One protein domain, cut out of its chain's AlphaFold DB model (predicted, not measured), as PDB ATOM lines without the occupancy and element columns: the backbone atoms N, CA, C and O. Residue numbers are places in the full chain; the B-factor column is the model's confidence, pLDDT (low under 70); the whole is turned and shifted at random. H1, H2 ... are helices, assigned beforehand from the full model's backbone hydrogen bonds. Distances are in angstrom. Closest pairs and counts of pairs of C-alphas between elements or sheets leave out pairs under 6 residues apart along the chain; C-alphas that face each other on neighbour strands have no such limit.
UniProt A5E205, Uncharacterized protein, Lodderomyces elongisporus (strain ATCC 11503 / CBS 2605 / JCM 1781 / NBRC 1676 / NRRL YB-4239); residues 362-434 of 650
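AT A GLANCE: This is residues 362 to 434 of the 650 residues of an uncharacterized protein of Lodderomyces elongisporus (strain ATCC 11503 / CBS 2605 / JCM 1781 / NBRC 1676 / NRRL YB-4239) (UniProt A5E205). Three helices stand in a row: the longest, H4, is side by side with H2 in the middle, and H1 packs on part of H2's other side. Short H3 follows the last turn of H2, and a long stretch without named elements folds back to H4. The printed part has 73 residues, all helix in class, in the order H1, H2, H3, H4, and is compact: radius of gyration of the C-alphas 12.2 A, spans 31 by 30 by 18 A.

IN THESE COORDINATES: Find C-alpha 420 at (-47.104, -23.376, -58.156); from there H4 runs 21.3 A to C-alpha 434 at (-38.898, -12.243, -41.908). H2, residues 384 to 397, spans 20.3 A. H1 is residues 364 to 374, 14.8 A, and H3 residues 400 to 405, 8.6 A.

HOW THE PARTS SIT: H4 and H2 touch, closest at C-alphas 433 and 396, 4.1 A, at a shallow tilt of 29 degrees, the same way. H2, with residues 390 to 394 alone, touches H1 in a helical hairpin; the closest C-alphas, 394 and 364, are 6.2 A apart. H3 is close to H2 but not clearly touching, at 7.1 A between C-alphas 403 and 395. Every O i to N i+4 pair is within hydrogen-bond range in H1, H2, H3 and H4.

THE WHOLE: The printed part has no cut. Look at the long link, residues 406 to 419; residues 416 to 421 stand free. Residues 400 to 420 have pLDDT under 70.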
ATOM      1  N   GLN A 362     -46.687 -13.196 -29.281       87.69
ATOM      2  CA  GLN A 362     -45.406 -13.603 -29.875       87.69
ATOM      3  C   GLN A 362     -45.306 -15.131 -29.985       87.69
ATOM      4  O   GLN A 362     -44.492 -15.660 -30.736       87.69
ATOM      5  N   VAL A 363     -46.159 -15.855 -29.250       88.62
ATOM      6  CA  VAL A 363     -46.134 -17.318 -29.167       88.62
ATOM      7  C   VAL A 363     -47.081 -17.899 -30.205       88.62
ATOM      8  O   VAL A 363     -48.297 -17.717 -30.116       88.62
ATOM      9  N   THR A 364     -46.526 -18.628 -31.172       87.50
ATOM     10  CA  THR A 364     -47.294 -19.230 -32.272       87.50
ATOM     11  C   THR A 364     -48.319 -20.249 -31.778       87.50
ATOM     12  O   THR A 364     -49.438 -20.267 -32.282       87.50
ATOM     13  N   ASP A 365     -48.007 -21.044 -30.755       87.81
ATOM     14  CA  ASP A 365     -48.938 -22.067 -30.256       87.81
ATOM     15  C   ASP A 365     -50.217 -21.461 -29.671       87.81
ATOM     16  O   ASP A 365     -51.294 -22.041 -29.788       87.81
ATOM     17  N   LYS A 366     -50.135 -20.248 -29.104       91.31
ATOM     18  CA  LYS A 366     -51.326 -19.503 -28.672       91.31
ATOM     19  C   LYS A 366     -52.192 -19.090 -29.862       91.31
ATOM     20  O   LYS A 366     -53.410 -19.128 -29.757       91.31
ATOM     21  N   VAL A 367     -51.579 -18.739 -30.996       89.81
ATOM     22  CA  VAL A 367     -52.305 -18.445 -32.245       89.81
ATOM     23  C   VAL A 367     -53.015 -19.692 -32.760       89.81
ATOM     24  O   VAL A 367     -54.178 -19.603 -33.134       89.81
ATOM     25  N   ILE A 368     -52.351 -20.850 -32.744       88.00
ATOM     26  CA  ILE A 368     -52.954 -22.121 -33.173       88.00
ATOM     27  C   ILE A 368     -54.160 -22.457 -32.291       88.00
ATOM     28  O   ILE A 368     -55.251 -22.666 -32.813       88.00
ATOM     29  N   LYS A 369     -54.004 -22.387 -30.962       90.88
ATOM     30  CA  LYS A 369     -55.112 -22.599 -30.016       90.88
ATOM     31  C   LYS A 369     -56.268 -21.623 -30.243       90.88
ATOM     32  O   LYS A 369     -57.421 -22.037 -30.215       90.88
ATOM     33  N   PHE A 370     -55.976 -20.351 -30.513       90.44
ATOM     34  CA  PHE A 370     -56.994 -19.348 -30.837       90.44
ATOM     35  C   PHE A 370     -57.748 -19.685 -32.137       90.44
ATOM     36  O   PHE A 370     -58.969 -19.561 -32.205       90.44
ATOM     37  N   ILE A 371     -57.045 -20.157 -33.171       88.69
ATOM     38  CA  ILE A 371     -57.657 -20.587 -34.437       88.69
ATOM     39  C   ILE A 371     -58.579 -21.799 -34.217       88.69
ATOM     40  O   ILE A 371     -59.718 -21.800 -34.688       88.69
ATOM     41  N   GLU A 372     -58.097 -22.810 -33.495       88.69
ATOM     42  CA  GLU A 372     -58.796 -24.085 -33.306       88.69
ATOM     43  C   GLU A 372     -59.982 -23.965 -32.339       88.69
ATOM     44  O   GLU A 372     -61.065 -24.472 -32.633       88.69
ATOM     45  N   HIS A 373     -59.820 -23.257 -31.217       86.88
ATOM     46  CA  HIS A 373     -60.828 -23.203 -30.154       86.88
ATOM     47  C   HIS A 373     -61.728 -21.962 -30.222       86.88
ATOM     48  O   HIS A 373     -62.950 -22.094 -30.121       86.88
ATOM     49  N   ASP A 374     -61.161 -20.768 -30.421       85.50
ATOM     50  CA  ASP A 374     -61.929 -19.515 -30.365       85.50
ATOM     51  C   ASP A 374     -62.580 -19.175 -31.711       85.50
ATOM     52  O   ASP A 374     -63.756 -18.807 -31.764       85.50
ATOM     53  N   LEU A 375     -61.839 -19.327 -32.816       85.12
ATOM     54  CA  LEU A 375     -62.368 -19.126 -34.172       85.12
ATOM     55  C   LEU A 375     -63.057 -20.373 -34.746       85.12
ATOM     56  O   LEU A 375     -63.791 -20.247 -35.728       85.12
ATOM     57  N   LYS A 376     -62.852 -21.547 -34.129       84.75
ATOM     58  CA  LYS A 376     -63.422 -22.847 -34.529       84.75
ATOM     59  C   LYS A 376     -63.073 -23.264 -35.963       84.75
ATOM     60  O   LYS A 376     -63.881 -23.887 -36.652       84.75
ATOM     61  N   ILE A 377     -61.872 -22.921 -36.429       82.56
ATOM     62  CA  ILE A 377     -61.363 -23.324 -37.747       82.56
ATOM     63  C   ILE A 377     -60.540 -24.604 -37.558       82.56
ATOM     64  O   ILE A 377     -59.334 -24.554 -37.333       82.56
ATOM     65  N   ILE A 378     -61.214 -25.755 -37.620       77.06
ATOM     66  CA  ILE A 378     -60.618 -27.066 -37.307       77.06
ATOM     67  C   ILE A 378     -59.580 -27.472 -38.365       77.06
ATOM     68  O   ILE A 378     -58.509 -27.964 -38.026       77.06
ATOM     69  N   ASP A 379     -59.851 -27.198 -39.644       81.38
ATOM     70  CA  ASP A 379     -58.970 -27.571 -40.758       81.38
ATOM     71  C   ASP A 379     -58.180 -26.377 -41.322       81.38
ATOM     72  O   ASP A 379     -58.115 -26.108 -42.524       81.38
ATOM     73  N   TRP A 380     -57.574 -25.597 -40.424       82.62
ATOM     74  CA  TRP A 380     -56.818 -24.400 -40.804       82.62
ATOM     75  C   TRP A 380     -55.588 -24.705 -41.670       82.62
ATOM     76  O   TRP A 380     -55.078 -23.812 -42.347       82.62
ATOM     77  N   ARG A 381     -55.098 -25.951 -41.653       81.75
ATOM     78  CA  ARG A 381     -53.978 -26.406 -42.491       81.75
ATOM     79  C   ARG A 381     -54.375 -26.469 -43.960       81.75
ATOM     80  O   ARG A 381     -53.560 -26.135 -44.821       81.75
ATOM     81  N   ASN A 382     -55.619 -26.854 -44.242       80.44
ATOM     82  CA  ASN A 382     -56.144 -26.873 -45.600       80.44
ATOM     83  C   ASN A 382     -56.674 -25.511 -46.055       80.44
ATOM     84  O   ASN A 382     -56.680 -25.251 -47.255       80.44
ATOM     85  N   ASP A 383     -57.001 -24.606 -45.132       81.69
ATOM     86  CA  ASP A 383     -57.321 -23.219 -45.471       81.69
ATOM     87  C   ASP A 383     -56.068 -22.391 -45.810       81.69
ATOM     88  O   ASP A 383     -55.339 -21.932 -44.926       81.69
ATOM     89  N   ASP A 384     -55.845 -22.130 -47.100       80.19
ATOM     90  CA  ASP A 384     -54.656 -21.412 -47.580       80.19
ATOM     91  C   ASP A 384     -54.461 -20.057 -46.897       80.19
ATOM     92  O   ASP A 384     -53.346 -19.686 -46.535       80.19
ATOM     93  N   LEU A 385     -55.533 -19.295 -46.681       82.12
ATOM     94  CA  LEU A 385     -55.415 -17.957 -46.113       82.12
ATOM     95  C   LEU A 385     -54.983 -17.993 -44.638       82.12
ATOM     96  O   LEU A 385     -54.121 -17.203 -44.245       82.12
ATOM     97  N   THR A 386     -55.542 -18.900 -43.836       86.06
ATOM     98  CA  THR A 386     -55.170 -19.079 -42.425       86.06
ATOM     99  C   THR A 386     -53.765 -19.656 -42.290       86.06
ATOM    100  O   THR A 386     -52.947 -19.099 -41.551       86.06
ATOM    101  N   ARG A 387     -53.430 -20.690 -43.073       86.94
ATOM    102  CA  ARG A 387     -52.081 -21.272 -43.114       86.94
ATOM    103  C   ARG A 387     -51.023 -20.225 -43.459       86.94
ATOM    104  O   ARG A 387     -50.027 -20.105 -42.745       86.94
ATOM    105  N   HIS A 388     -51.238 -19.428 -44.505       86.25
ATOM    106  CA  HIS A 388     -50.293 -18.387 -44.912       86.25
ATOM    107  C   HIS A 388     -50.056 -17.330 -43.827       86.25
ATOM    108  O   HIS A 388     -48.922 -16.896 -43.624       86.25
ATOM    109  N   LYS A 389     -51.096 -16.945 -43.083       88.12
ATOM    110  CA  LYS A 389     -50.944 -16.023 -41.950       88.12
ATOM    111  C   LYS A 389     -50.150 -16.623 -40.800       88.12
ATOM    112  O   LYS A 389     -49.307 -15.938 -40.222       88.12
ATOM    113  N   LEU A 390     -50.358 -17.904 -40.510       88.69
ATOM    114  CA  LEU A 390     -49.565 -18.597 -39.503       88.69
ATOM    115  C   LEU A 390     -48.088 -18.694 -39.915       88.69
ATOM    116  O   LEU A 390     -47.212 -18.505 -39.073       88.69
ATOM    117  N   ILE A 391     -47.801 -18.927 -41.202       87.69
ATOM    118  CA  ILE A 391     -46.435 -18.882 -41.749       87.69
ATOM    119  C   ILE A 391     -45.814 -17.497 -41.524       87.69
ATOM    120  O   ILE A 391     -44.690 -17.404 -41.028       87.69
ATOM    121  N   GLU A 392     -46.537 -16.412 -41.821       89.88
ATOM    122  CA  GLU A 392     -46.060 -15.049 -41.545       89.88
ATOM    123  C   GLU A 392     -45.760 -14.835 -40.052       89.88
ATOM    124  O   GLU A 392     -44.700 -14.305 -39.718       89.88
ATOM    125  N   HIS A 393     -46.643 -15.282 -39.152       90.31
ATOM    126  CA  HIS A 393     -46.444 -15.165 -37.705       90.31
ATOM    127  C   HIS A 393     -45.210 -15.937 -37.219       90.31
ATOM    128  O   HIS A 393     -44.360 -15.365 -36.537       90.31
ATOM    129  N   LYS A 394     -45.073 -17.208 -37.620       88.00
ATOM    130  CA  LYS A 394     -43.902 -18.044 -37.301       88.00
ATOM    131  C   LYS A 394     -42.604 -17.368 -37.725       88.00
ATOM    132  O   LYS A 394     -41.653 -17.310 -36.960       88.00
ATOM    133  N   SER A 395     -42.589 -16.789 -38.920       88.94
ATOM    134  CA  SER A 395     -41.391 -16.156 -39.485       88.94
ATOM    135  C   SER A 395     -41.057 -14.816 -38.819       88.94
ATOM    136  O   SER A 395     -39.898 -14.411 -38.765       88.94
ATOM    137  N   ARG A 396     -42.075 -14.119 -38.299       89.75
ATOM    138  CA  ARG A 396     -41.936 -12.842 -37.587       89.75
ATOM    139  C   ARG A 396     -41.317 -12.988 -36.198       89.75
ATOM    140  O   ARG A 396     -40.637 -12.059 -35.771       89.75
ATOM    141  N   TYR A 397     -41.587 -14.091 -35.504       87.38
ATOM    142  CA  TYR A 397     -41.156 -14.304 -34.116       87.38
ATOM    143  C   TYR A 397     -40.202 -15.493 -33.927       87.38
ATOM    144  O   TYR A 397     -39.735 -15.711 -32.815       87.38
ATOM    145  N   GLY A 398     -39.902 -16.247 -34.986       80.56
ATOM    146  CA  GLY A 398     -38.934 -17.342 -34.946       80.56
ATOM    147  C   GLY A 398     -37.503 -16.860 -34.698       80.56
ATOM    148  O   GLY A 398     -37.141 -15.733 -35.060       80.56
ATOM    149  N   GLN A 399     -36.693 -17.726 -34.088       76.12
ATOM    150  CA  GLN A 399     -35.259 -17.504 -33.873       76.12
ATOM    151  C   GLN A 399     -34.416 -18.096 -35.018       76.12
ATOM    152  O   GLN A 399     -34.867 -18.993 -35.731       76.12
ATOM    153  N   GLU A 400     -33.182 -17.612 -35.194       63.41
ATOM    154  CA  GLU A 400     -32.255 -18.049 -36.259       63.41
ATOM    155  C   GLU A 400     -32.101 -19.577 -36.419       63.41
ATOM    156  O   GLU A 400     -32.228 -20.052 -37.556       63.41
ATOM    157  N   PRO A 401     -31.898 -20.385 -35.355       55.09
ATOM    158  CA  PRO A 401     -31.768 -21.837 -35.508       55.09
ATOM    159  C   PRO A 401     -33.066 -22.507 -35.980       55.09
ATOM    160  O   PRO A 401     -33.013 -23.488 -36.720       55.09
ATOM    161  N   GLU A 402     -34.236 -21.964 -35.633       60.41
ATOM    162  CA  GLU A 402     -35.533 -22.501 -36.060       60.41
ATOM    163  C   GLU A 402     -35.859 -22.141 -37.514       60.41
ATOM    164  O   GLU A 402     -36.426 -22.954 -38.239       60.41
ATOM    165  N   LEU A 403     -35.472 -20.944 -37.962       61.81
ATOM    166  CA  LEU A 403     -35.711 -20.470 -39.330       61.81
ATOM    167  C   LEU A 403     -34.786 -21.143 -40.351       61.81
ATOM    168  O   LEU A 403     -35.197 -21.404 -41.479       61.81
ATOM    169  N   SER A 404     -33.559 -21.470 -39.937       53.03
ATOM    170  CA  SER A 404     -32.560 -22.134 -40.784       53.03
ATOM    171  C   SER A 404     -32.848 -23.632 -40.966       53.03
ATOM    172  O   SER A 404     -32.605 -24.180 -42.041       53.03
ATOM    173  N   SER A 405     -33.401 -24.291 -39.936       46.66
ATOM    174  CA  SER A 405     -33.658 -25.743 -39.907       46.66
ATOM    175  C   SER A 405     -35.097 -26.147 -40.268       46.66
ATOM    176  O   SER A 405     -35.313 -27.245 -40.781       46.66
ATOM    177  N   ARG A 406     -36.096 -25.276 -40.061       49.97
ATOM    178  CA  ARG A 406     -37.511 -25.514 -40.413       49.97
ATOM    179  C   ARG A 406     -37.966 -24.570 -41.523       49.97
ATOM    180  O   ARG A 406     -38.913 -23.800 -41.354       49.97
ATOM    181  N   SER A 407     -37.296 -24.663 -42.673       51.12
ATOM    182  CA  SER A 407     -37.778 -24.050 -43.912       51.12
ATOM    183  C   SER A 407     -39.205 -24.528 -44.220       51.12
ATOM    184  O   SER A 407     -39.701 -25.498 -43.635       51.12
ATOM    185  N   ILE A 408     -39.861 -23.864 -45.171       52.66
ATOM    186  CA  ILE A 408     -41.204 -24.150 -45.717       52.66
ATOM    187  C   ILE A 408     -41.495 -25.667 -45.937       52.66
ATOM    188  O   ILE A 408     -42.652 -26.077 -46.009       52.66
ATOM    189  N   ASN A 409     -40.457 -26.508 -45.976       47.19
ATOM    190  CA  ASN A 409     -40.469 -27.971 -46.038       47.19
ATOM    191  C   ASN A 409     -41.298 -28.682 -44.949       47.19
ATOM    192  O   ASN A 409     -41.960 -29.660 -45.275       47.19
ATOM    193  N   ASN A 410     -41.304 -28.222 -43.689       44.03
ATOM    194  CA  ASN A 410     -41.948 -28.975 -42.590       44.03
ATOM    195  C   ASN A 410     -43.373 -28.518 -42.250       44.03
ATOM    196  O   ASN A 410     -44.059 -29.160 -41.456       44.03
ATOM    197  N   SER A 411     -43.861 -27.428 -42.847       46.12
ATOM    198  CA  SER A 411     -45.268 -27.040 -42.731       46.12
ATOM    199  C   SER A 411     -46.091 -27.680 -43.842       46.12
ATOM    200  O   SER A 411     -46.639 -26.961 -44.672       46.12
ATOM    201  N   SER A 412     -46.157 -29.016 -43.867       41.53
ATOM    202  CA  SER A 412     -47.251 -29.764 -44.510       41.53
ATOM    203  C   SER A 412     -47.644 -29.273 -45.914       41.53
ATOM    204  O   SER A 412     -48.829 -29.209 -46.240       41.53
ATOM    205  N   ILE A 413     -46.670 -28.889 -46.744       45.62
ATOM    206  CA  ILE A 413     -46.899 -28.744 -48.178       45.62
ATOM    207  C   ILE A 413     -46.694 -30.151 -48.713       45.62
ATOM    208  O   ILE A 413     -45.586 -30.512 -49.095       45.62
ATOM    209  N   ASN A 414     -47.748 -30.966 -48.676       43.59
ATOM    210  CA  ASN A 414     -47.797 -32.152 -49.521       43.59
ATOM    211  C   ASN A 414     -47.778 -31.627 -50.962       43.59
ATOM    212  O   ASN A 414     -48.806 -31.270 -51.535       43.59
ATOM    213  N   SER A 415     -46.570 -31.471 -51.497       45.25
ATOM    214  CA  SER A 415     -46.257 -30.834 -52.776       45.25
ATOM    215  C   SER A 415     -46.798 -31.598 -53.981       45.25
ATOM    216  O   SER A 415     -46.689 -31.118 -55.100       45.25
ATOM    217  N   SER A 416     -47.394 -32.771 -53.766       45.78
ATOM    218  CA  SER A 416     -48.008 -33.581 -54.812       45.78
ATOM    219  C   SER A 416     -49.404 -33.107 -55.233       45.78
ATOM    220  O   SER A 416     -49.861 -33.526 -56.290       45.78
ATOM    221  N   THR A 417     -50.089 -32.238 -54.470       47.28
ATOM    222  CA  THR A 417     -51.491 -31.856 -54.768       47.28
ATOM    223  C   THR A 417     -51.776 -30.358 -54.907       47.28
ATOM    224  O   THR A 417     -52.886 -30.006 -55.305       47.28
ATOM    225  N   ARG A 418     -50.829 -29.449 -54.620       58.31
ATOM    226  CA  ARG A 418     -51.073 -27.988 -54.678       58.31
ATOM    227  C   ARG A 418     -50.139 -27.282 -55.661       58.31
ATOM    228  O   ARG A 418     -48.928 -27.466 -55.613       58.31
ATOM    229  N   GLY A 419     -50.727 -26.487 -56.559       63.91
ATOM    230  CA  GLY A 419     -50.036 -25.845 -57.683       63.91
ATOM    231  C   GLY A 419     -49.028 -24.753 -57.296       63.91
ATOM    232  O   GLY A 419     -49.019 -24.248 -56.174       63.91
ATOM    233  N   LEU A 420     -48.201 -24.354 -58.273       66.19
ATOM    234  CA  LEU A 420     -47.104 -23.376 -58.156       66.19
ATOM    235  C   LEU A 420     -47.510 -22.046 -57.494       66.19
ATOM    236  O   LEU A 420     -46.719 -21.455 -56.754       66.19
ATOM    237  N   ASP A 421     -48.738 -21.585 -57.732       70.19
ATOM    238  CA  ASP A 421     -49.248 -20.344 -57.154       70.19
ATOM    239  C   ASP A 421     -49.229 -20.380 -55.626       70.19
ATOM    240  O   ASP A 421     -48.730 -19.441 -55.006       70.19
ATOM    241  N   ASP A 422     -49.689 -21.467 -55.005       75.38
ATOM    242  CA  ASP A 422     -49.759 -21.583 -53.546       75.38
ATOM    243  C   ASP A 422     -48.382 -21.410 -52.888       75.38
ATOM    244  O   ASP A 422     -48.222 -20.687 -51.901       75.38
ATOM    245  N   TYR A 423     -47.344 -21.973 -53.506       76.12
ATOM    246  CA  TYR A 423     -45.979 -21.822 -53.019       76.12
ATOM    247  C   TYR A 423     -45.505 -20.360 -53.067       76.12
ATOM    248  O   TYR A 423     -44.880 -19.870 -52.125       76.12
ATOM    249  N   VAL A 424     -45.840 -19.618 -54.128       79.38
ATOM    250  CA  VAL A 424     -45.515 -18.184 -54.238       79.38
ATOM    251  C   VAL A 424     -46.260 -17.363 -53.186       79.38
ATOM    252  O   VAL A 424     -45.707 -16.402 -52.633       79.38
ATOM    253  N   TYR A 425     -47.510 -17.724 -52.878       81.94
ATOM    254  CA  TYR A 425     -48.241 -17.125 -51.764       81.94
ATOM    255  C   TYR A 425     -47.514 -17.389 -50.439       81.94
ATOM    256  O   TYR A 425     -47.220 -16.427 -49.722       81.94
ATOM    257  N   ALA A 426     -47.175 -18.643 -50.141       82.94
ATOM    258  CA  ALA A 426     -46.475 -19.024 -48.919       82.94
ATOM    259  C   ALA A 426     -45.140 -18.286 -48.769       82.94
ATOM    260  O   ALA A 426     -44.902 -17.667 -47.729       82.94
ATOM    261  N   LEU A 427     -44.329 -18.245 -49.831       86.06
ATOM    262  CA  LEU A 427     -43.064 -17.515 -49.855       86.06
ATOM    263  C   LEU A 427     -43.278 -16.032 -49.540       86.06
ATOM    264  O   LEU A 427     -42.618 -15.480 -48.666       86.06
ATOM    265  N   LYS A 428     -44.249 -15.370 -50.178       89.19
ATOM    266  CA  LYS A 428     -44.541 -13.957 -49.888       89.19
ATOM    267  C   LYS A 428     -44.857 -13.723 -48.404       89.19
ATOM    268  O   LYS A 428     -44.387 -12.732 -47.842       89.19
ATOM    269  N   PHE A 429     -45.688 -14.564 -47.790       87.94
ATOM    270  CA  PHE A 429     -46.055 -14.420 -46.377       87.94
ATOM    271  C   PHE A 429     -44.873 -14.724 -45.448       87.94
ATOM    272  O   PHE A 429     -44.639 -13.968 -44.504       87.94
ATOM    273  N   HIS A 430     -44.069 -15.738 -45.772       88.44
ATOM    274  CA  HIS A 430     -42.827 -16.058 -45.069       88.44
ATOM    275  C   HIS A 430     -41.849 -14.872 -45.076       88.44
ATOM    276  O   HIS A 430     -41.476 -14.358 -44.020       88.44
ATOM    277  N   LEU A 431     -41.538 -14.334 -46.262       91.00
ATOM    278  CA  LEU A 431     -40.672 -13.160 -46.411       91.00
ATOM    279  C   LEU A 431     -41.261 -11.913 -45.725       91.00
ATOM    280  O   LEU A 431     -40.519 -11.059 -45.241       91.00
ATOM    281  N   SER A 432     -42.593 -11.778 -45.663       91.38
ATOM    282  CA  SER A 432     -43.257 -10.671 -44.951       91.38
ATOM    283  C   SER A 432     -43.017 -10.766 -43.450       91.38
ATOM    284  O   SER A 432     -42.731  -9.752 -42.809       91.38
ATOM    285  N   GLY A 433     -43.076 -11.982 -42.908       89.56
ATOM    286  CA  GLY A 433     -42.741 -12.256 -41.518       89.56
ATOM    287  C   GLY A 433     -41.268 -11.983 -41.227       89.56
ATOM    288  O   GLY A 433     -40.988 -11.182 -40.337       89.56
ATOM    289  N   LEU A 434     -40.342 -12.513 -42.040       90.94
ATOM    290  CA  LEU A 434     -38.898 -12.243 -41.908       90.94
ATOM    291  C   LEU A 434     -38.594 -10.741 -41.918       90.94
ATOM    292  O   LEU A 434     -37.816 -10.250 -41.106       90.94
TER     293      LEU A 434